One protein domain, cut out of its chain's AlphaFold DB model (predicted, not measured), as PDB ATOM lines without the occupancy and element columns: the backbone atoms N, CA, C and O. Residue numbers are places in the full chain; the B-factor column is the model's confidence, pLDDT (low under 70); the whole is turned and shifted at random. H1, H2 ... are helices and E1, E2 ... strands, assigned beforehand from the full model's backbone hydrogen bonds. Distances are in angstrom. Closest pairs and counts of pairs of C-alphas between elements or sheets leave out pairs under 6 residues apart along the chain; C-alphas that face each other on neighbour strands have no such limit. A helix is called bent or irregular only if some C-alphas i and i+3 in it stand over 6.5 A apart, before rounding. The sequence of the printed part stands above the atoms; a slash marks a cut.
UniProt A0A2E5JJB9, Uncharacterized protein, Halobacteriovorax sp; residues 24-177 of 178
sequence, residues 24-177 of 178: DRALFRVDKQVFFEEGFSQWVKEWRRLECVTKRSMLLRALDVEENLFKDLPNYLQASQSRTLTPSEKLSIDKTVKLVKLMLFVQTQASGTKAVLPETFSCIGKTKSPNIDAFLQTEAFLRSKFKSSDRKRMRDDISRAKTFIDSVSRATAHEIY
ATOM      1  N   ASP A  24       2.254 -35.654   8.691       77.19
ATOM      2  CA  ASP A  24       2.723 -34.712   9.689       77.19
ATOM      3  C   ASP A  24       1.512 -33.924  10.196       77.19
ATOM      4  O   ASP A  24       0.667 -33.452   9.424       77.19
ATOM      5  N   ARG A  25       1.378 -33.846  11.515       84.06
ATOM      6  CA  ARG A  25       0.208 -33.269  12.169       84.06
ATOM      7  C   ARG A  25       0.391 -31.760  12.262       84.06
ATOM      8  O   ARG A  25       1.379 -31.290  12.813       84.06
ATOM      9  N   ALA A  26      -0.577 -30.977  11.793       86.06
ATOM     10  CA  ALA A  26      -0.587 -29.544  12.071       86.06
ATOM     11  C   ALA A  26      -0.830 -29.311  13.575       86.06
ATOM     12  O   ALA A  26      -1.794 -29.836  14.129       86.06
ATOM     13  N   LEU A  27       0.026 -28.528  14.238       86.31
ATOM     14  CA  LEU A  27      -0.113 -28.182  15.659       86.31
ATOM     15  C   LEU A  27      -0.827 -26.846  15.836       86.31
ATOM     16  O   LEU A  27      -1.753 -26.720  16.632       86.31
ATOM     17  N   PHE A  28      -0.392 -25.832  15.094       87.50
ATOM     18  CA  PHE A  28      -0.996 -24.509  15.113       87.50
ATOM     19  C   PHE A  28      -0.667 -23.746  13.831       87.50
ATOM     20  O   PHE A  28       0.284 -24.054  13.110       87.50
ATOM     21  N   ARG A  29      -1.454 -22.715  13.552       86.75
ATOM     22  CA  ARG A  29      -1.258 -21.772  12.457       86.75
ATOM     23  C   ARG A  29      -1.088 -20.375  13.029       86.75
ATOM     24  O   ARG A  29      -1.850 -19.984  13.902       86.75
ATOM     25  N   VAL A  30      -0.120 -19.623  12.517       85.00
ATOM     26  CA  VAL A  30       0.069 -18.192  12.796       85.00
ATOM     27  C   VAL A  30       0.046 -17.450  11.464       85.00
ATOM     28  O   VAL A  30       0.864 -17.723  10.586       85.00
ATOM     29  N   ASP A  31      -0.910 -16.540  11.288       84.12
ATOM     30  CA  ASP A  31      -1.204 -15.876  10.011       84.12
ATOM     31  C   ASP A  31      -1.340 -16.862   8.827       84.12
ATOM     32  O   ASP A  31      -2.346 -17.563   8.679       84.12
ATOM     33  N   LYS A  32      -0.333 -16.914   7.946       79.50
ATOM     34  CA  LYS A  32      -0.279 -17.788   6.761       79.50
ATOM     35  C   LYS A  32       0.654 -18.991   6.942       79.50
ATOM     36  O   LYS A  32       0.776 -19.791   6.022       79.50
ATOM     37  N   GLN A  33       1.316 -19.111   8.090       81.12
ATOM     38  CA  GLN A  33       2.299 -20.158   8.366       81.12
ATOM     39  C   GLN A  33       1.673 -21.251   9.229       81.12
ATOM     40  O   GLN A  33       1.120 -20.970  10.293       81.12
ATOM     41  N   VAL A  34       1.763 -22.496   8.764       84.25
ATOM     42  CA  VAL A  34       1.312 -23.681   9.499       84.25
ATOM     43  C   VAL A  34       2.532 -24.370  10.095       84.25
ATOM     44  O   VAL A  34       3.502 -24.638   9.389       84.25
ATOM     45  N   PHE A  35       2.476 -24.642  11.393       84.50
ATOM     46  CA  PHE A  35       3.520 -25.334  12.131       84.50
ATOM     47  C   PHE A  35       3.093 -26.779  12.332       84.50
ATOM     48  O   PHE A  35       2.120 -27.057  13.036       84.50
ATOM     49  N   PHE A  36       3.822 -27.684  11.688       87.62
ATOM     50  CA  PHE A  36       3.607 -29.116  11.804       87.62
ATOM     51  C   PHE A  36       4.467 -29.730  12.911       87.62
ATOM     52  O   PHE A  36       5.469 -29.142  13.326       87.62
ATOM     53  N   GLU A  37       4.059 -30.891  13.410       85.44
ATOM     54  CA  GLU A  37       4.636 -31.555  14.571       85.44
ATOM     55  C   GLU A  37       6.114 -31.869  14.386       85.44
ATOM     56  O   GLU A  37       6.919 -31.553  15.267       85.44
ATOM     57  N   GLU A  38       6.489 -32.440  13.244       83.50
ATOM     58  CA  GLU A  38       7.873 -32.817  12.975       83.50
ATOM     59  C   GLU A  38       8.775 -31.578  12.930       83.50
ATOM     60  O   GLU A  38       9.790 -31.505  13.633       83.50
ATOM     61  N   GLY A  39       8.364 -30.559  12.170       81.38
ATOM     62  CA  GLY A  39       9.096 -29.298  12.048       81.38
ATOM     63  C   GLY A  39       9.204 -28.548  13.377       81.38
ATOM     64  O   GLY A  39      10.285 -28.091  13.761       81.38
ATOM     65  N   PHE A  40       8.107 -28.469  14.126       85.19
ATOM     66  CA  PHE A  40       8.082 -27.799  15.421       85.19
ATOM     67  C   PHE A  40       8.889 -28.559  16.477       85.19
ATOM     68  O   PHE A  40       9.594 -27.945  17.275       85.19
ATOM     69  N   SER A  41       8.890 -29.890  16.450       84.12
ATOM     70  CA  SER A  41       9.716 -30.700  17.351       84.12
ATOM     71  C   SER A  41      11.210 -30.411  17.184       84.12
ATOM     72  O   SER A  41      11.955 -30.446  18.165       84.12
ATOM     73  N   GLN A  42      11.665 -30.077  15.971       83.12
ATOM     74  CA  GLN A  42      13.044 -29.627  15.754       83.12
ATOM     75  C   GLN A  42      13.304 -28.256  16.389       83.12
ATOM     76  O   GLN A  42      14.328 -28.081  17.049       83.12
ATOM     77  N   TRP A  43      12.358 -27.318  16.287       86.94
ATOM     78  CA  TRP A  43      12.461 -26.017  16.960       86.94
ATOM     79  C   TRP A  43      12.580 -26.181  18.475       86.94
ATOM     80  O   TRP A  43      13.472 -25.611  19.101       86.94
ATOM     81  N   VAL A  44      11.727 -27.017  19.070       86.31
ATOM     82  CA  VAL A  44      11.729 -27.255  20.518       86.31
ATOM     83  C   VAL A  44      13.048 -27.876  20.983       86.31
ATOM     84  O   VAL A  44      13.590 -27.464  22.011       86.31
ATOM     85  N   LYS A  45      13.624 -28.815  20.217       85.75
ATOM     86  CA  LYS A  45      14.952 -29.386  20.513       85.75
ATOM     87  C   LYS A  45      16.040 -28.317  20.553       85.75
ATOM     88  O   LYS A  45      16.899 -28.361  21.431       85.75
ATOM     89  N   GLU A  46      16.013 -27.365  19.627       86.75
ATOM     90  CA  GLU A  46      16.968 -26.256  19.610       86.75
ATOM     91  C   GLU A  46      16.738 -25.296  20.780       86.75
ATOM     92  O   GLU A  46      17.698 -24.874  21.428       86.75
ATOM     93  N   TRP A  47      15.479 -25.011  21.117       88.94
ATOM     94  CA  TRP A  47      15.119 -24.121  22.221       88.94
ATOM     95  C   TRP A  47      15.464 -24.639  23.609       88.94
ATOM     96  O   TRP A  47      15.611 -23.827  24.516       88.94
ATOM     97  N   ARG A  48      15.715 -25.940  23.792       87.06
ATOM     98  CA  ARG A  48      16.329 -26.446  25.036       87.06
ATOM     99  C   ARG A  48      17.641 -25.732  25.375       87.06
ATOM    100  O   ARG A  48      18.000 -25.595  26.535       87.06
ATOM    101  N   ARG A  49      18.357 -25.202  24.381       85.00
ATOM    102  CA  ARG A  49      19.576 -24.408  24.616       85.00
ATOM    103  C   ARG A  49      19.288 -23.029  25.206       85.00
ATOM    104  O   ARG A  49      20.195 -22.404  25.740       85.00
ATOM    105  N   LEU A  50      18.051 -22.545  25.119       88.25
ATOM    106  CA  LEU A  50      17.643 -21.257  25.678       88.25
ATOM    107  C   LEU A  50      17.447 -21.313  27.198       88.25
ATOM    108  O   LEU A  50      17.410 -20.260  27.831       88.25
ATOM    109  N   GLU A  51      17.399 -22.507  27.796       85.88
ATOM    110  CA  GLU A  51      17.294 -22.695  29.251       85.88
ATOM    111  C   GLU A  51      18.371 -21.899  30.003       85.88
ATOM    112  O   GLU A  51      18.095 -21.215  30.990       85.88
ATOM    113  N   CYS A  52      19.593 -21.872  29.460       84.81
ATOM    114  CA  CYS A  52      20.719 -21.163  30.061       84.81
ATOM    115  C   CYS A  52      20.552 -19.631  30.089       84.81
ATOM    116  O   CYS A  52      21.210 -18.949  30.882       84.81
ATOM    117  N   VAL A  53      19.667 -19.070  29.254       88.75
ATOM    118  CA  VAL A  53      19.379 -17.631  29.209       88.75
ATOM    119  C   VAL A  53      18.031 -17.261  29.820       88.75
ATOM    120  O   VAL A  53      17.775 -16.066  29.967       88.75
ATOM    121  N   THR A  54      17.198 -18.217  30.247       86.62
ATOM    122  CA  THR A  54      15.827 -17.968  30.737       86.62
ATOM    123  C   THR A  54      15.754 -16.862  31.790       86.62
ATOM    124  O   THR A  54      14.977 -15.919  31.657       86.62
ATOM    125  N   LYS A  55      16.641 -16.881  32.793       86.25
ATOM    126  CA  LYS A  55      16.655 -15.880  33.882       86.25
ATOM    127  C   LYS A  55      17.177 -14.500  33.461       86.25
ATOM    128  O   LYS A  55      17.036 -13.531  34.206       86.25
ATOM    129  N   ARG A  56      17.818 -14.396  32.296       88.69
ATOM    130  CA  ARG A  56      18.536 -13.196  31.832       88.69
ATOM    131  C   ARG A  56      17.924 -12.573  30.577       88.69
ATOM    132  O   ARG A  56      18.148 -11.388  30.328       88.69
ATOM    133  N   SER A  57      17.152 -13.346  29.820       92.00
ATOM    134  CA  SER A  57      16.405 -12.897  28.649       92.00
ATOM    135  C   SER A  57      15.235 -12.013  29.070       92.00
ATOM    136  O   SER A  57      14.439 -12.371  29.937       92.00
ATOM    137  N   MET A  58      15.133 -10.836  28.454       92.62
ATOM    138  CA  MET A  58      13.964  -9.970  28.586       92.62
ATOM    139  C   MET A  58      12.735 -10.636  27.965       92.62
ATOM    140  O   MET A  58      11.664 -10.592  28.563       92.62
ATOM    141  N   LEU A  59      12.908 -11.280  26.809       94.50
ATOM    142  CA  LEU A  59      11.862 -11.978  26.072       94.50
ATOM    143  C   LEU A  59      11.226 -13.101  26.895       94.50
ATOM    144  O   LEU A  59      10.019 -13.087  27.126       94.50
ATOM    145  N   LEU A  60      12.035 -14.045  27.382       94.56
ATOM    146  CA  LEU A  60      11.532 -15.201  28.131       94.56
ATOM    147  C   LEU A  60      10.885 -14.779  29.451       94.56
ATOM    148  O   LEU A  60       9.833 -15.297  29.813       94.56
ATOM    149  N   ARG A  61      11.451 -13.774  30.129       93.69
ATOM    150  CA  ARG A  61      10.857 -13.214  31.349       93.69
ATOM    151  C   ARG A  61       9.542 -12.489  31.090       93.69
ATOM    152  O   ARG A  61       8.635 -12.607  31.898       93.69
ATOM    153  N   ALA A  62       9.428 -11.743  29.994       95.25
ATOM    154  CA  ALA A  62       8.192 -11.045  29.643       95.25
ATOM    155  C   ALA A  62       7.063 -12.009  29.236       95.25
ATOM    156  O   ALA A  62       5.893 -11.686  29.421       95.25
ATOM    157  N   LEU A  63       7.412 -13.190  28.721       95.25
ATOM    158  CA  LEU A  63       6.484 -14.284  28.415       95.25
ATOM    159  C   LEU A  63       6.163 -15.182  29.625       95.25
ATOM    160  O   LEU A  63       5.399 -16.136  29.481       95.25
ATOM    161  N   ASP A  64       6.755 -14.914  30.793       93.56
ATOM    162  CA  ASP A  64       6.687 -15.785  31.971       93.56
ATOM    163  C   ASP A  64       7.074 -17.246  31.640       93.56
ATOM    164  O   ASP A  64       6.434 -18.199  32.095       93.56
ATOM    165  N   VAL A  65       8.091 -17.437  30.791       91.44
ATOM    166  CA  VAL A  65       8.611 -18.763  30.426       91.44
ATOM    167  C   VAL A  65       9.446 -19.316  31.573       91.44
ATOM    168  O   VAL A  65      10.422 -18.704  32.010       91.44
ATOM    169  N   GLU A  66       9.057 -20.494  32.046       87.69
ATOM    170  CA  GLU A  66       9.775 -21.233  33.080       87.69
ATOM    171  C   GLU A  66      10.978 -21.977  32.494       87.69
ATOM    172  O   GLU A  66      11.009 -22.312  31.311       87.69
ATOM    173  N   GLU A  67      11.973 -22.259  33.338       82.19
ATOM    174  CA  GLU A  67      13.238 -22.889  32.932       82.19
ATOM    175  C   GLU A  67      13.022 -24.252  32.265       82.19
ATOM    176  O   GLU A  67      13.698 -24.560  31.293       82.19
ATOM    177  N   ASN A  68      12.018 -25.016  32.700       86.69
ATOM    178  CA  ASN A  68      11.746 -26.354  32.174       86.69
ATOM    179  C   ASN A  68      10.766 -26.375  30.991       86.69
ATOM    180  O   ASN A  68      10.526 -27.444  30.432       86.69
ATOM    181  N   LEU A  69      10.214 -25.226  30.570       90.00
ATOM    182  CA  LEU A  69       9.165 -25.180  29.542       90.00
ATOM    183  C   LEU A  69       9.585 -25.937  28.272       90.00
ATOM    184  O   LEU A  69       8.854 -26.797  27.795       90.00
ATOM    185  N   PHE A  70      10.769 -25.643  27.727       89.56
ATOM    186  CA  PHE A  70      11.237 -26.252  26.475       89.56
ATOM    187  C   PHE A  70      11.619 -27.730  26.629       89.56
ATOM    188  O   PHE A  70      11.591 -28.490  25.655       89.56
ATOM    189  N   LYS A  71      11.952 -28.159  27.847       87.88
ATOM    190  CA  LYS A  71      12.184 -29.564  28.174       87.88
ATOM    191  C   LYS A  71      10.882 -30.358  28.183       87.88
ATOM    192  O   LYS A  71      10.865 -31.455  27.621       87.88
ATOM    193  N   ASP A  72       9.829 -29.792  28.770       90.81
ATOM    194  CA  ASP A  72       8.540 -30.454  28.994       90.81
ATOM    195  C   ASP A  72       7.581 -30.332  27.802       90.81
ATOM    196  O   ASP A  72       6.727 -31.195  27.603       90.81
ATOM    197  N   LEU A  73       7.752 -29.311  26.959       89.88
ATOM    198  CA  LEU A  73       6.897 -29.047  25.802       89.88
ATOM    199  C   LEU A  73       6.709 -30.258  24.864       89.88
ATOM    200  O   LEU A  73       5.565 -30.502  24.487       89.88
ATOM    201  N   PRO A  74       7.735 -31.069  24.523       89.31
ATOM    202  CA  PRO A  74       7.526 -32.288  23.736       89.31
ATOM    203  C   PRO A  74       6.538 -33.264  24.386       89.31
ATOM    204  O   PRO A  74       5.718 -33.859  23.690       89.31
ATOM    205  N   ASN A  75       6.562 -33.384  25.717       90.25
ATOM    206  CA  ASN A  75       5.639 -34.251  26.449       90.25
ATOM    207  C   ASN A  75       4.212 -33.699  26.389       90.25
ATOM    208  O   ASN A  75       3.265 -34.469  26.266       90.25
ATOM    209  N   TYR A  76       4.046 -32.374  26.446       90.56
ATOM    210  CA  TYR A  76       2.733 -31.738  26.310       90.56
ATOM    211  C   TYR A  76       2.159 -31.934  24.904       90.56
ATOM    212  O   TYR A  76       0.987 -32.270  24.759       90.56
ATOM    213  N   LEU A  77       2.987 -31.791  23.863       86.75
ATOM    214  CA  LEU A  77       2.572 -32.043  22.481       86.75
ATOM    215  C   LEU A  77       2.153 -33.503  22.281       86.75
ATOM    216  O   LEU A  77       1.083 -33.757  21.736       86.75
ATOM    217  N   GLN A  78       2.922 -34.459  22.804       87.81
ATOM    218  CA  GLN A  78       2.546 -35.873  22.758       87.81
ATOM    219  C   GLN A  78       1.267 -36.154  23.563       87.81
ATOM    220  O   GLN A  78       0.388 -36.883  23.108       87.81
ATOM    221  N   ALA A  79       1.120 -35.558  24.749       88.12
ATOM    222  CA  ALA A  79      -0.071 -35.729  25.577       88.12
ATOM    223  C   ALA A  79      -1.345 -35.238  24.877       88.12
ATOM    224  O   ALA A  79      -2.395 -35.850  25.056       88.12
ATOM    225  N   SER A  80      -1.252 -34.203  24.034       85.62
ATOM    226  CA  SER A  80      -2.384 -33.715  23.231       85.62
ATOM    227  C   SER A  80      -2.936 -34.756  22.248       85.62
ATOM    228  O   SER A  80      -4.060 -34.625  21.784       85.62
ATOM    229  N   GLN A  81      -2.163 -35.798  21.917       83.88
ATOM    230  CA  GLN A  81      -2.608 -36.885  21.039       83.88
ATOM    231  C   GLN A  81      -3.430 -37.944  21.778       83.88
ATOM    232  O   GLN A  81      -4.243 -38.630  21.166       83.88
ATOM    233  N   SER A  82      -3.192 -38.122  23.078       86.69
ATOM    234  CA  SER A  82      -3.748 -39.240  23.849       86.69
ATOM    235  C   SER A  82      -4.764 -38.812  24.900       86.69
ATOM    236  O   SER A  82      -5.564 -39.633  25.346       86.69
ATOM    237  N   ARG A  83      -4.761 -37.537  25.305       91.88
ATOM    238  CA  ARG A  83      -5.690 -37.001  26.301       91.88
ATOM    239  C   ARG A  83      -5.933 -35.507  26.130       91.88
ATOM    240  O   ARG A  83      -5.195 -34.787  25.467       91.88
ATOM    241  N   THR A  84      -6.943 -35.014  26.840       89.19
ATOM    242  CA  THR A  84      -7.135 -33.573  27.008       89.19
ATOM    243  C   THR A  84      -5.985 -32.967  27.816       89.19
ATOM    244  O   THR A  84      -5.580 -33.493  28.858       89.19
ATOM    245  N   LEU A  85      -5.465 -31.840  27.333       90.62
ATOM    246  CA  LEU A  85      -4.434 -31.063  28.014       90.62
ATOM    247  C   LEU A  85      -4.981 -30.365  29.260       90.62
ATOM    248  O   LEU A  85      -6.092 -29.823  29.249       90.62
ATOM    249  N   THR A  86      -4.172 -30.324  30.314       93.81
ATOM    250  CA  THR A  86      -4.492 -29.573  31.530       93.81
ATOM    251  C   THR A  86      -4.410 -28.060  31.270       93.81
ATOM    252  O   THR A  86      -3.786 -27.622  30.296       93.81
ATOM    253  N   PRO A  87      -5.014 -27.213  32.127       93.75
ATOM    254  CA  PRO A  87      -4.921 -25.762  31.973       93.75
ATOM    255  C   PRO A  87      -3.481 -25.228  31.955       93.75
ATOM    256  O   PRO A  87      -3.182 -24.313  31.189       93.75
ATOM    257  N   SER A  88      -2.576 -25.808  32.752       91.94
ATOM    258  CA  SER A  88      -1.166 -25.404  32.779       91.94
ATOM    259  C   SER A  88      -0.432 -25.784  31.493       91.94
ATOM    260  O   SER A  88       0.344 -24.986  30.978       91.94
ATOM    261  N   GLU A  89      -0.717 -26.953  30.920       92.25
ATOM    262  CA  GLU A  89      -0.134 -27.391  29.644       92.25
ATOM    263  C   GLU A  89      -0.598 -26.516  28.482       92.25
ATOM    264  O   GLU A  89       0.214 -26.086  27.662       92.25
ATOM    265  N   LYS A  90      -1.895 -26.181  28.448       90.94
ATOM    266  CA  LYS A  90      -2.449 -25.233  27.471       90.94
ATOM    267  C   LYS A  90      -1.786 -23.863  27.590       90.94
ATOM    268  O   LYS A  90      -1.423 -23.276  26.575       90.94
ATOM    269  N   LEU A  91      -1.583 -23.373  28.815       92.31
ATOM    270  CA  LEU A  91      -0.890 -22.109  29.062       92.31
ATOM    271  C   LEU A  91       0.571 -22.156  28.593       92.31
ATOM    272  O   LEU A  91       1.060 -21.193  28.008       92.31
ATOM    273  N   SER A  92       1.269 -23.270  28.818       92.19
ATOM    274  CA  SER A  92       2.636 -23.480  28.337       92.19
ATOM    275  C   SER A  92       2.720 -23.431  26.811       92.19
ATOM    276  O   SER A  92       3.584 -22.741  26.271       92.19
ATOM    277  N   ILE A  93       1.784 -24.081  26.114       90.62
ATOM    278  CA  ILE A  93       1.686 -24.023  24.650       90.62
ATOM    279  C   ILE A  93       1.368 -22.598  24.176       90.62
ATOM    280  O   ILE A  93       2.025 -22.112  23.257       90.62
ATOM    281  N   ASP A  94       0.430 -21.893  24.819       91.31
ATOM    282  CA  ASP A  94       0.102 -20.497  24.486       91.31
ATOM    283  C   ASP A  94       1.327 -19.576  24.606       91.31
ATOM    284  O   ASP A  94       1.609 -18.794  23.696       91.31
ATOM    285  N   LYS A  95       2.127 -19.716  25.673       93.69
ATOM    286  CA  LYS A  95       3.399 -18.982  25.825       93.69
ATOM    287  C   LYS A  95       4.343 -19.247  24.654       93.69
ATOM    288  O   LYS A  95       4.985 -18.320  24.157       93.69
ATOM    289  N   THR A  96       4.416 -20.491  24.185       92.19
ATOM    290  CA  THR A  96       5.236 -20.840  23.025       92.19
ATOM    291  C   THR A  96       4.684 -20.261  21.723       92.19
ATOM    292  O   THR A  96       5.448 -19.723  20.925       92.19
ATOM    293  N   VAL A  97       3.369 -20.279  21.515       91.81
ATOM    294  CA  VAL A  97       2.752 -19.641  20.343       91.81
ATOM    295  C   VAL A  97       2.986 -18.128  20.362       91.81
ATOM    296  O   VAL A  97       3.342 -17.551  19.335       91.81
ATOM    297  N   LYS A  98       2.876 -17.472  21.523       94.50
ATOM    298  CA  LYS A  98       3.219 -16.050  21.694       94.50
ATOM    299  C   LYS A  98       4.674 -15.758  21.339       94.50
ATOM    300  O   LYS A  98       4.937 -14.761  20.667       94.50
ATOM    301  N   LEU A  99       5.601 -16.628  21.748       94.38
ATOM    302  CA  LEU A  99       7.004 -16.537  21.346       94.38
ATOM    303  C   LEU A  99       7.132 -16.578  19.818       94.38
ATOM    304  O   LEU A  99       7.741 -15.681  19.239       94.38
ATOM    305  N   VAL A 100       6.509 -17.562  19.163       92.50
ATOM    306  CA  VAL A 100       6.534 -17.705  17.698       92.50
ATOM    307  C   VAL A 100       5.978 -16.467  17.002       92.50
ATOM    308  O   VAL A 100       6.652 -15.897  16.146       92.50
ATOM    309  N   LYS A 101       4.792 -16.000  17.406       93.19
ATOM    310  CA  LYS A 101       4.170 -14.786  16.859       93.19
ATOM    311  C   LYS A 101       5.098 -13.585  16.931       93.19
ATOM    312  O   LYS A 101       5.227 -12.846  15.961       93.19
ATOM    313  N   LEU A 102       5.748 -13.390  18.075       94.19
ATOM    314  CA  LEU A 102       6.633 -12.254  18.262       94.19
ATOM    315  C   LEU A 102       7.880 -12.348  17.381       94.19
ATOM    316  O   LEU A 102       8.282 -11.338  16.811       94.19
ATOM    317  N   MET A 103       8.474 -13.535  17.241       92.12
ATOM    318  CA  MET A 103       9.622 -13.717  16.351       92.12
ATOM    319  C   MET A 103       9.253 -13.437  14.896       92.12
ATOM    320  O   MET A 103       9.973 -12.706  14.220       92.12
ATOM    321  N   LEU A 104       8.106 -13.945  14.436       90.25
ATOM    322  CA  LEU A 104       7.597 -13.659  13.095       90.25
ATOM    323  C   LEU A 104       7.342 -12.161  12.904       90.25
ATOM    324  O   LEU A 104       7.787 -11.580  11.917       90.25
ATOM    325  N   PHE A 105       6.700 -11.509  13.875       90.94
ATOM    326  CA  PHE A 105       6.499 -10.064  13.853       90.94
ATOM    327  C   PHE A 105       7.835  -9.322  13.722       90.94
ATOM    328  O   PHE A 105       7.986  -8.492  12.828       90.94
ATOM    329  N   VAL A 106       8.834  -9.636  14.550       90.50
ATOM    330  CA  VAL A 106      10.141  -8.968  14.487       90.50
ATOM    331  C   VAL A 106      10.835  -9.218  13.152       90.50
ATOM    332  O   VAL A 106      11.391  -8.273  12.604       90.50
ATOM    333  N   GLN A 107      10.744 -10.415  12.572       87.69
ATOM    334  CA  GLN A 107      11.282 -10.687  11.234       87.69
ATOM    335  C   GLN A 107      10.659  -9.792  10.151       87.69
ATOM    336  O   GLN A 107      11.358  -9.397   9.222       87.69
ATOM    337  N   THR A 108       9.380  -9.410  10.280       86.69
ATOM    338  CA  THR A 108       8.749  -8.449   9.351       86.69
ATOM    339  C   THR A 108       9.184  -7.001   9.578       86.69
ATOM    340  O   THR A 108       9.144  -6.197   8.651       86.69
ATOM    341  N   GLN A 109       9.596  -6.652  10.800       82.12
ATOM    342  CA  GLN A 109       9.976  -5.285  11.178       82.12
ATOM    343  C   GLN A 109      11.480  -5.020  11.020       82.12
ATOM    344  O   GLN A 109      11.895  -3.893  10.756       82.12
ATOM    345  N   ALA A 110      12.314  -6.037  11.235       63.06
ATOM    346  CA  ALA A 110      13.748  -5.892  11.427       63.06
ATOM    347  C   ALA A 110      14.532  -6.288  10.171       63.06
ATOM    348  O   ALA A 110      15.118  -7.365  10.085       63.06
ATOM    349  N   SER A 111      14.640  -5.358   9.224       52.84
ATOM    350  CA  SER A 111      15.756  -5.372   8.275       52.84
ATOM    351  C   SER A 111      17.008  -4.807   8.967       52.84
ATOM    352  O   SER A 111      17.239  -3.604   8.961       52.84
ATOM    353  N   GLY A 112      17.821  -5.667   9.591       53.69
ATOM    354  CA  GLY A 112      19.247  -5.365   9.809       53.69
ATOM    355  C   GLY A 112      19.727  -4.935  11.202       53.69
ATOM    356  O   GLY A 112      20.886  -4.535  11.328       53.69
ATOM    357  N   THR A 113      18.936  -5.047  12.271       54.56
ATOM    358  CA  THR A 113      19.411  -4.670  13.617       54.56
ATOM    359  C   THR A 113      20.362  -5.727  14.200       54.56
ATOM    360  O   THR A 113      19.948  -6.648  14.901       54.56
ATOM    361  N   LYS A 114      21.669  -5.591  13.948       54.53
ATOM    362  CA  LYS A 114      22.716  -6.328  14.680       54.53
ATOM    363  C   LYS A 114      22.884  -5.717  16.074       54.53
ATOM    364  O   LYS A 114      23.810  -4.944  16.304       54.53
ATOM    365  N   ALA A 115      21.982  -6.013  17.009       57.75
ATOM    366  CA  ALA A 115      22.217  -5.612  18.393       57.75
ATOM    367  C   ALA A 115      23.222  -6.566  19.048       57.75
ATOM    368  O   ALA A 115      23.137  -7.786  18.898       57.75
ATOM    369  N   VAL A 116      24.167  -5.998  19.797       66.00
ATOM    370  CA  VAL A 116      25.136  -6.771  20.575       66.00
ATOM    371  C   VAL A 116      24.392  -7.450  21.720       66.00
ATOM    372  O   VAL A 116      23.839  -6.797  22.612       66.00
ATOM    373  N   LEU A 117      24.342  -8.778  21.673       74.44
ATOM    374  CA  LEU A 117      23.763  -9.576  22.741       74.44
ATOM    375  C   LEU A 117      24.665  -9.540  23.978       74.44
ATOM    376  O   LEU A 117      25.884  -9.419  23.853       74.44
ATOM    377  N   PRO A 118      24.096  -9.669  25.185       75.81
ATOM    378  CA  PRO A 118      24.899  -9.775  26.396       75.81
ATOM    379  C   PRO A 118      25.803 -11.014  26.359       75.81
ATOM    380  O   PRO A 118      25.372 -12.069  25.901       75.81
ATOM    381  N   GLU A 119      26.987 -10.940  26.975       79.00
ATOM    382  CA  GLU A 119      27.886 -12.096  27.167       79.00
ATOM    383  C   GLU A 119      27.193 -13.286  27.833       79.00
ATOM    384  O   GLU A 119      27.563 -14.440  27.639       79.00
ATOM    385  N   THR A 120      26.134 -13.022  28.594       77.69
ATOM    386  CA  THR A 120      25.325 -14.051  29.236       77.69
ATOM    387  C   THR A 120      24.635 -15.000  28.257       77.69
ATOM    388  O   THR A 120      24.155 -16.037  28.695       77.69
ATOM    389  N   PHE A 121      24.570 -14.651  26.970       86.69
ATOM    390  CA  PHE A 121      24.052 -15.485  25.885       86.69
ATOM    391  C   PHE A 121      25.132 -16.386  25.263       86.69
ATOM    392  O   PHE A 121      24.820 -17.199  24.400       86.69
ATOM    393  N   SER A 122      26.386 -16.305  25.725       82.50
ATOM    394  CA  SER A 122      27.496 -17.154  25.259       82.50
ATOM    395  C   SER A 122      27.231 -18.656  25.399       82.50
ATOM    396  O   SER A 122      27.754 -19.437  24.609       82.50
ATOM    397  N   CYS A 123      26.373 -19.066  26.341       82.12
ATOM    398  CA  CYS A 123      25.972 -20.461  26.544       82.12
ATOM    399  C   CYS A 123      25.194 -21.068  25.361       82.12
ATOM    400  O   CYS A 123      25.190 -22.284  25.196       82.12
ATOM    401  N   ILE A 124      24.601 -20.239  24.495       82.44
ATOM    402  CA  ILE A 124      23.964 -20.677  23.241       82.44
ATOM    403  C   ILE A 124      25.030 -21.166  22.224       82.44
ATOM    404  O   ILE A 124      24.734 -21.900  21.273       82.44
ATOM    405  N   GLY A 125      26.306 -20.836  22.464       69.94
ATOM    406  CA  GLY A 125      27.455 -21.228  21.653       69.94
ATOM    407  C   GLY A 125      27.506 -20.514  20.299       69.94
ATOM    408  O   GLY A 125      26.752 -19.584  20.032       69.94
ATOM    409  N   LYS A 126      28.379 -20.984  19.397       67.81
ATOM    410  CA  LYS A 126      28.441 -20.529  17.987       67.81
ATOM    411  C   LYS A 126      27.323 -21.128  17.116       67.81
ATOM    412  O   LYS A 126      27.472 -21.221  15.899       67.81
ATOM    413  N   THR A 127      26.246 -21.611  17.730       64.88
ATOM    414  CA  THR A 127      25.197 -22.350  17.031       64.88
ATOM    415  C   THR A 127      24.456 -21.415  16.084       64.88
ATOM    416  O   THR A 127      23.727 -20.540  16.533       64.88
ATOM    417  N   LYS A 128      24.624 -21.625  14.779       67.12
ATOM    418  CA  LYS A 128      23.854 -20.942  13.739       67.12
ATOM    419  C   LYS A 128      22.643 -21.800  13.390       67.12
ATOM    420  O   LYS A 128      22.741 -22.665  12.523       67.12
ATOM    421  N   SER A 129      21.540 -21.610  14.108       85.19
ATOM    422  CA  SER A 129      20.229 -22.099  13.671       85.19
ATOM    423  C   SER A 129      19.351 -20.891  13.350       85.19
ATOM    424  O   SER A 129      19.308 -19.973  14.173       85.19
ATOM    425  N   PRO A 130      18.594 -20.905  12.237       85.00
ATOM    426  CA  PRO A 130      17.615 -19.865  11.933       85.00
ATOM    427  C   PRO A 130      16.647 -19.567  13.088       85.00
ATOM    428  O   PRO A 130      16.273 -18.414  13.288       85.00
ATOM    429  N   ASN A 131      16.272 -20.572  13.888       86.56
ATOM    430  CA  ASN A 131      15.317 -20.406  14.991       86.56
ATOM    431  C   ASN A 131      15.956 -19.733  16.205       86.56
ATOM    432  O   ASN A 131      15.335 -18.906  16.874       86.56
ATOM    433  N   ILE A 132      17.214 -20.079  16.480       88.44
ATOM    434  CA  ILE A 132      18.010 -19.416  17.512       88.44
ATOM    435  C   ILE A 132      18.295 -17.977  17.083       88.44
ATOM    436  O   ILE A 132      18.098 -17.064  17.876       88.44
ATOM    437  N   ASP A 133      18.664 -17.751  15.825       87.19
ATOM    438  CA  ASP A 133      18.901 -16.411  15.289       87.19
ATOM    439  C   ASP A 133      17.631 -15.547  15.355       87.19
ATOM    440  O   ASP A 133      17.699 -14.393  15.777       87.19
ATOM    441  N   ALA A 134      16.459 -16.109  15.040       88.75
ATOM    442  CA  ALA A 134      15.172 -15.429  15.184       88.75
ATOM    443  C   ALA A 134      14.877 -15.047  16.644       88.75
ATOM    444  O   ALA A 134      14.484 -13.911  16.929       88.75
ATOM    445  N   PHE A 135      15.124 -15.960  17.588       91.31
ATOM    446  CA  PHE A 135      15.006 -15.674  19.018       91.31
ATOM    447  C   PHE A 135      15.947 -14.539  19.444       91.31
ATOM    448  O   PHE A 135      15.528 -13.586  20.104       91.31
ATOM    449  N   LEU A 136      17.212 -14.604  19.027       89.81
ATOM    450  CA  LEU A 136      18.239 -13.617  19.350       89.81
ATOM    451  C   LEU A 136      17.914 -12.229  18.788       89.81
ATOM    452  O   LEU A 136      18.057 -11.232  19.497       89.81
ATOM    453  N   GLN A 137      17.433 -12.158  17.547       89.88
ATOM    454  CA  GLN A 137      16.953 -10.918  16.930       89.88
ATOM    455  C   GLN A 137      15.761 -10.333  17.692       89.88
ATOM    456  O   GLN A 137      15.681  -9.122  17.902       89.88
ATOM    457  N   THR A 138      14.860 -11.191  18.162       92.56
ATOM    458  CA  THR A 138      13.677 -10.779  18.924       92.56
ATOM    459  C   THR A 138      14.049 -10.249  20.308       92.56
ATOM    460  O   THR A 138      13.572  -9.190  20.717       92.56
ATOM    461  N   GLU A 139      14.958 -10.922  21.018       93.06
ATOM    462  CA  GLU A 139      15.521 -10.425  22.278       93.06
ATOM    463  C   GLU A 139      16.213  -9.072  22.068       93.06
ATOM    464  O   GLU A 139      15.958  -8.121  22.807       93.06
ATOM    465  N   ALA A 140      17.067  -8.966  21.050       90.75
ATOM    466  CA  ALA A 140      17.744  -7.732  20.673       90.75
ATOM    467  C   ALA A 140      16.762  -6.574  20.439       90.75
ATOM    468  O   ALA A 140      16.965  -5.479  20.967       90.75
ATOM    469  N   PHE A 141      15.683  -6.833  19.700       91.31
ATOM    470  CA  PHE A 141      14.627  -5.866  19.415       91.31
ATOM    471  C   PHE A 141      13.911  -5.388  20.684       91.31
ATOM    472  O   PHE A 141      13.728  -4.187  20.887       91.31
ATOM    473  N   LEU A 142      13.523  -6.301  21.578       92.31
ATOM    474  CA  LEU A 142      12.875  -5.905  22.832       92.31
ATOM    475  C   LEU A 142      13.815  -5.082  23.710       92.31
ATOM    476  O   LEU A 142      13.406  -4.072  24.284       92.31
ATOM    477  N   ARG A 143      15.088  -5.474  23.787       90.44
ATOM    478  CA  ARG A 143      16.083  -4.741  24.570       90.44
ATOM    479  C   ARG A 143      16.311  -3.343  24.020       90.44
ATOM    480  O   ARG A 143      16.338  -2.415  24.817       90.44
ATOM    481  N   SER A 144      16.453  -3.169  22.706       88.06
ATOM    482  CA  SER A 144      16.644  -1.834  22.124       88.06
ATOM    483  C   SER A 144      15.433  -0.930  22.360       88.06
ATOM    484  O   SER A 144      15.596   0.267  22.574       88.06
ATOM    485  N   LYS A 145      14.226  -1.506  22.377       88.88
ATOM    486  CA  LYS A 145      12.978  -0.766  22.566       88.88
ATOM    487  C   LYS A 145      12.681  -0.415  24.024       88.88
ATOM    488  O   LYS A 145      12.141   0.657  24.292       88.88
ATOM    489  N   PHE A 146      12.985  -1.311  24.962       91.69
ATOM    490  CA  PHE A 146      12.502  -1.191  26.341       91.69
ATOM    491  C   PHE A 146      13.597  -1.103  27.394       91.69
ATOM    492  O   PHE A 146      13.344  -0.506  28.438       91.69
ATOM    493  N   LYS A 147      14.786  -1.670  27.164       86.88
ATOM    494  CA  LYS A 147      15.819  -1.736  28.199       86.88
ATOM    495  C   LYS A 147      16.337  -0.336  28.517       86.88
ATOM    496  O   LYS A 147      16.991   0.302  27.698       86.88
ATOM    497  N   SER A 148      16.095   0.102  29.740       83.06
ATOM    498  CA  SER A 148      16.660   1.330  30.276       83.06
ATOM    499  C   SER A 148      18.098   1.116  30.771       83.06
ATOM    500  O   SER A 148      18.540  -0.009  31.032       83.06
ATOM    501  N   SER A 149      18.860   2.204  30.892       77.94
ATOM    502  CA  SER A 149      20.199   2.186  31.497       77.94
ATOM    503  C   SER A 149      20.158   1.991  33.020       77.94
ATOM    504  O   SER A 149      21.143   1.542  33.607       77.94
ATOM    505  N   ASP A 150      19.021   2.279  33.659       78.12
ATOM    506  CA  ASP A 150      18.833   2.197  35.106       78.12
ATOM    507  C   ASP A 150      18.370   0.798  35.546       78.12
ATOM    508  O   ASP A 150      17.264   0.348  35.240       78.12
ATOM    509  N   ARG A 151      19.193   0.119  36.354       71.38
ATOM    510  CA  ARG A 151      18.866  -1.206  36.907       71.38
ATOM    511  C   ARG A 151      17.598  -1.202  37.767       71.38
ATOM    512  O   ARG A 151      16.930  -2.235  37.830       71.38
ATOM    513  N   LYS A 152      17.239  -0.080  38.405       73.94
ATOM    514  CA  LYS A 152      16.037   0.021  39.251       73.94
ATOM    515  C   LYS A 152      14.740  -0.091  38.445       73.94
ATOM    516  O   LYS A 152      13.736  -0.537  38.985       73.94
ATOM    517  N   ARG A 153      14.778   0.224  37.146       82.38
ATOM    518  CA  ARG A 153      13.624   0.168  36.235       82.38
ATOM    519  C   ARG A 153      13.456  -1.178  35.534       82.38
ATOM    520  O   ARG A 153      12.541  -1.344  34.738       82.38
ATOM    521  N   MET A 154      14.277  -2.181  35.858       81.19
ATOM    522  CA  MET A 154      14.212  -3.492  35.202       81.19
ATOM    523  C   MET A 154      12.814  -4.129  35.282       81.19
ATOM    524  O   MET A 154      12.392  -4.775  34.327       81.19
ATOM    525  N   ARG A 155      12.084  -3.969  36.395       84.31
ATOM    526  CA  ARG A 155      10.719  -4.510  36.524       84.31
ATOM    527  C   ARG A 155       9.748  -3.832  35.554       84.31
ATOM    528  O   ARG A 155       8.967  -4.522  34.899       84.31
ATOM    529  N   ASP A 156       9.855  -2.516  35.422       90.75
ATOM    530  CA  ASP A 156       9.035  -1.714  34.513       90.75
ATOM    531  C   ASP A 156       9.373  -2.024  33.050       90.75
ATOM    532  O   ASP A 156       8.481  -2.112  32.210       90.75
ATOM    533  N   ASP A 157      10.648  -2.269  32.737       92.50
ATOM    534  CA  ASP A 157      11.091  -2.690  31.403       92.50
ATOM    535  C   ASP A 157      10.451  -4.027  31.000       92.50
ATOM    536  O   ASP A 157       9.922  -4.144  29.894       92.50
ATOM    537  N   ILE A 158      10.436  -5.015  31.907       94.06
ATOM    538  CA  ILE A 158       9.761  -6.302  31.671       94.06
ATOM    539  C   ILE A 158       8.247  -6.114  31.515       94.06
ATOM    540  O   ILE A 158       7.655  -6.704  30.614       94.06
ATOM    541  N   SER A 159       7.611  -5.281  32.343       94.31
ATOM    542  CA  SER A 159       6.166  -5.018  32.258       94.31
ATOM    543  C   SER A 159       5.767  -4.364  30.927       94.31
ATOM    544  O   SER A 159       4.801  -4.786  30.279       94.31
ATOM    545  N   ARG A 160       6.550  -3.384  30.460       95.06
ATOM    546  CA  ARG A 160       6.354  -2.741  29.153       95.06
ATOM    547  C   ARG A 160       6.578  -3.720  28.003       95.06
ATOM    548  O   ARG A 160       5.765  -3.757  27.080       95.06
ATOM    549  N   ALA A 161       7.623  -4.546  28.082       95.69
ATOM    550  CA  ALA A 161       7.868  -5.601  27.104       95.69
ATOM    551  C   ALA A 161       6.695  -6.592  27.050       95.69
ATOM    552  O   ALA A 161       6.187  -6.859  25.968       95.69
ATOM    553  N   LYS A 162       6.192  -7.058  28.199       96.62
ATOM    554  CA  LYS A 162       5.027  -7.952  28.283       96.62
ATOM    555  C   LYS A 162       3.787  -7.348  27.623       96.62
ATOM    556  O   LYS A 162       3.189  -7.975  26.756       96.62
ATOM    557  N   THR A 163       3.470  -6.095  27.948       96.25
ATOM    558  CA  THR A 163       2.335  -5.369  27.348       96.25
ATOM    559  C   THR A 163       2.453  -5.290  25.825       96.25
ATOM    560  O   THR A 163       1.474  -5.484  25.102       96.25
ATOM    561  N   PHE A 164       3.662  -5.037  25.322       95.69
ATOM    562  CA  PHE A 164       3.933  -5.015  23.891       95.69
ATOM    563  C   PHE A 164       3.758  -6.394  23.241       95.69
ATOM    564  O   PHE A 164       3.095  -6.493  22.211       95.69
ATOM    565  N   ILE A 165       4.295  -7.453  23.850       96.06
ATOM    566  CA  ILE A 165       4.144  -8.832  23.363       96.06
ATOM    567  C   ILE A 165       2.669  -9.229  23.309       96.06
ATOM    568  O   ILE A 165       2.222  -9.781  22.306       96.06
ATOM    569  N   ASP A 166       1.892  -8.903  24.342       95.19
ATOM    570  CA  ASP A 166       0.456  -9.174  24.363       95.19
ATOM    571  C   ASP A 166      -0.282  -8.393  23.264       95.19
ATOM    572  O   ASP A 166      -1.206  -8.921  22.646       95.19
ATOM    573  N   SER A 167       0.140  -7.159  22.970       94.25
ATOM    574  CA  SER A 167      -0.400  -6.386  21.847       94.25
ATOM    575  C   SER A 167      -0.103  -7.041  20.497       94.25
ATOM    576  O   SER A 167      -1.007  -7.136  19.670       94.25
ATOM    577  N   VAL A 168       1.130  -7.512  20.276       92.81
ATOM    578  CA  VAL A 168       1.499  -8.251  19.057       92.81
ATOM    579  C   VAL A 168       0.692  -9.544  18.963       92.81
ATOM    580  O   VAL A 168       0.096  -9.822  17.929       92.81
ATOM    581  N   SER A 169       0.588 -10.302  20.057       91.50
ATOM    582  CA  SER A 169      -0.146 -11.567  20.055       91.50
ATOM    583  C   SER A 169      -1.631 -11.398  19.731       91.50
ATOM    584  O   SER A 169      -2.194 -12.243  19.038       91.50
ATOM    585  N   ARG A 170      -2.265 -10.311  20.193       90.50
ATOM    586  CA  ARG A 170      -3.659  -9.987  19.845       90.50
ATOM    587  C   ARG A 170      -3.827  -9.555  18.389       90.50
ATOM    588  O   ARG A 170      -4.862  -9.848  17.804       90.50
ATOM    589  N   ALA A 171      -2.845  -8.855  17.823       88.56
ATOM    590  CA  ALA A 171      -2.894  -8.388  16.438       88.56
ATOM    591  C   ALA A 171      -2.646  -9.517  15.421       88.56
ATOM    592  O   ALA A 171      -3.171  -9.471  14.312       88.56
ATOM    593  N   THR A 172      -1.860 -10.526  15.799       84.62
ATOM    594  CA  THR A 172      -1.518 -11.672  14.950       84.62
ATOM    595  C   THR A 172      -2.500 -12.823  15.171       84.62
ATOM    596  O   THR A 172      -2.568 -13.400  16.265       84.62
ATOM    597  N   ALA A 173      -3.238 -13.199  14.125       82.94
ATOM    598  CA  ALA A 173      -4.203 -14.290  14.195       82.94
ATOM    599  C   ALA A 173      -3.491 -15.640  14.379       82.94
ATOM    600  O   ALA A 173      -2.406 -15.874  13.842       82.94
ATOM    601  N   HIS A 174      -4.105 -16.541  15.147       88.19
ATOM    602  CA  HIS A 174      -3.633 -17.916  15.257       88.19
ATOM    603  C   HIS A 174      -4.772 -18.894  15.503       88.19
ATOM    604  O   HIS A 174      -5.797 -18.525  16.072       88.19
ATOM    605  N   GLU A 175      -4.534 -20.140  15.119       85.19
ATOM    606  CA  GLU A 175      -5.406 -21.284  15.360       85.19
ATOM    607  C   GLU A 175      -4.557 -22.405  15.961       85.19
ATOM    608  O   GLU A 175      -3.434 -22.626  15.512       85.19
ATOM    609  N   ILE A 176      -5.066 -23.103  16.975       83.19
ATOM    610  CA  ILE A 176      -4.404 -24.263  17.584       83.19
ATOM    611  C   ILE A 176      -5.224 -25.503  17.213       83.19
ATOM    612  O   ILE A 176      -6.431 -25.522  17.435       83.19
ATOM    613  N   TYR A 177      -4.570 -26.516  16.648       81.69
ATOM    614  CA  TYR A 177      -5.168 -27.773  16.170       81.69
ATOM    615  C   TYR A 177      -4.902 -28.956  17.129       81.69
ATOM    616  O   TYR A 177      -5.033 -30.125  16.752       81.69
TER     617      TYR A 177
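This is residues 24 to 177 of the 178 residues of an uncharacterized protein of Halobacteriovorax sp (UniProt A0A2E5JJB9). The long helix H4 runs through the middle, with H6 and H7 packed crosswise on its later part, H2 against both of these, and a small three-stranded sheet over which H4 runs slantwise. H1 leads away from that sheet; H3 folds back beside part of it, and H5 packs on its last residues. The printed part has 154 residues, in the order E1, E2, H1 to H7, E3, and is mostly helix; the sheet is antiparallel, in the order E2, E1, E3. It is compact, with a radius of gyration of the C-alphas of 15.3 A and spans of 48 by 33 by 29 A.

E1, residues 26 to 30, and E2, residues 33 to 36, form a hairpin, with N 27 and O 35 at 2.8 A. E3, residues 174 to 176, is antiparallel to E1 on its other side, with N 29 and O 175 at 2.8 A. H1, residues 37 to 53, only grazes the sheet with residues 37 to 41. H2, residues 58 to 62, touches two helices named below. H3, residues 69 to 82, touches H1 with residues 70 to 74 alone, at a shallow tilt of 27 degrees, opposite ways; the closest C-alphas, of Arg 48 and Phe 70, are 5.3 A apart. H4, residues 87 to 109, touches H3, closest at the C-alphas of Tyr 76 and Glu 89, 6.2 A. H4 and the sheet make two layers, a helix on one face of a sheet; its height over the sheet is 10.0 A, over E1 and E3. H5, residues 119 to 124, touches residues 49 to 53 of H1, closest at the C-alphas of Arg 49 and Ile 124, 5.9 A. H6, residues 130 to 146, is the hub, touching H1, H2, H4 and H7; it is about perpendicular to H4, at 81 degrees, with the closest C-alphas, of Met 103 and Thr 138, 5.6 A apart. H7, residues 151 to 171, is about perpendicular to H4 too, at 89 degrees, closest at the C-alphas of Lys 98 and Ser 169, 5.8 A; it also touches H2, closest at the C-alphas of Ala 62 and Lys 162, 4.6 A. Every O i to N i+4 pair is within hydrogen-bond range in H2, H4 and H6, against 8 of 13 in H1, 6 of 10 in H3, 15 of 17 in H7 and 0 of 2 in H5, where 2 of 3 O i to N i+3 pairs are.

E1 begins at C-alpha 26, (-0.587, -29.544, 12.071). H1, 25.0 A long, has a kink of 30 degrees near residue 46. H4 is 32.8 A long, H7 30.7 A and H6 24.1 A. H7 is irregular, with C-alphas 152 and 155 7.5 A apart; H3 and H5 are only just so, with C-alphas 71 and 74, and 120 and 123, each 7.0 A apart. E3 ends at C-alpha 176, (-4.404, -24.263, 17.584).

The C-alphas of Ser 82 and Asp 150 are the farthest apart, 48.5 A. The printed part has no cut and no long link. Residues 110 to 116 and 125 to 128 have pLDDT under 70.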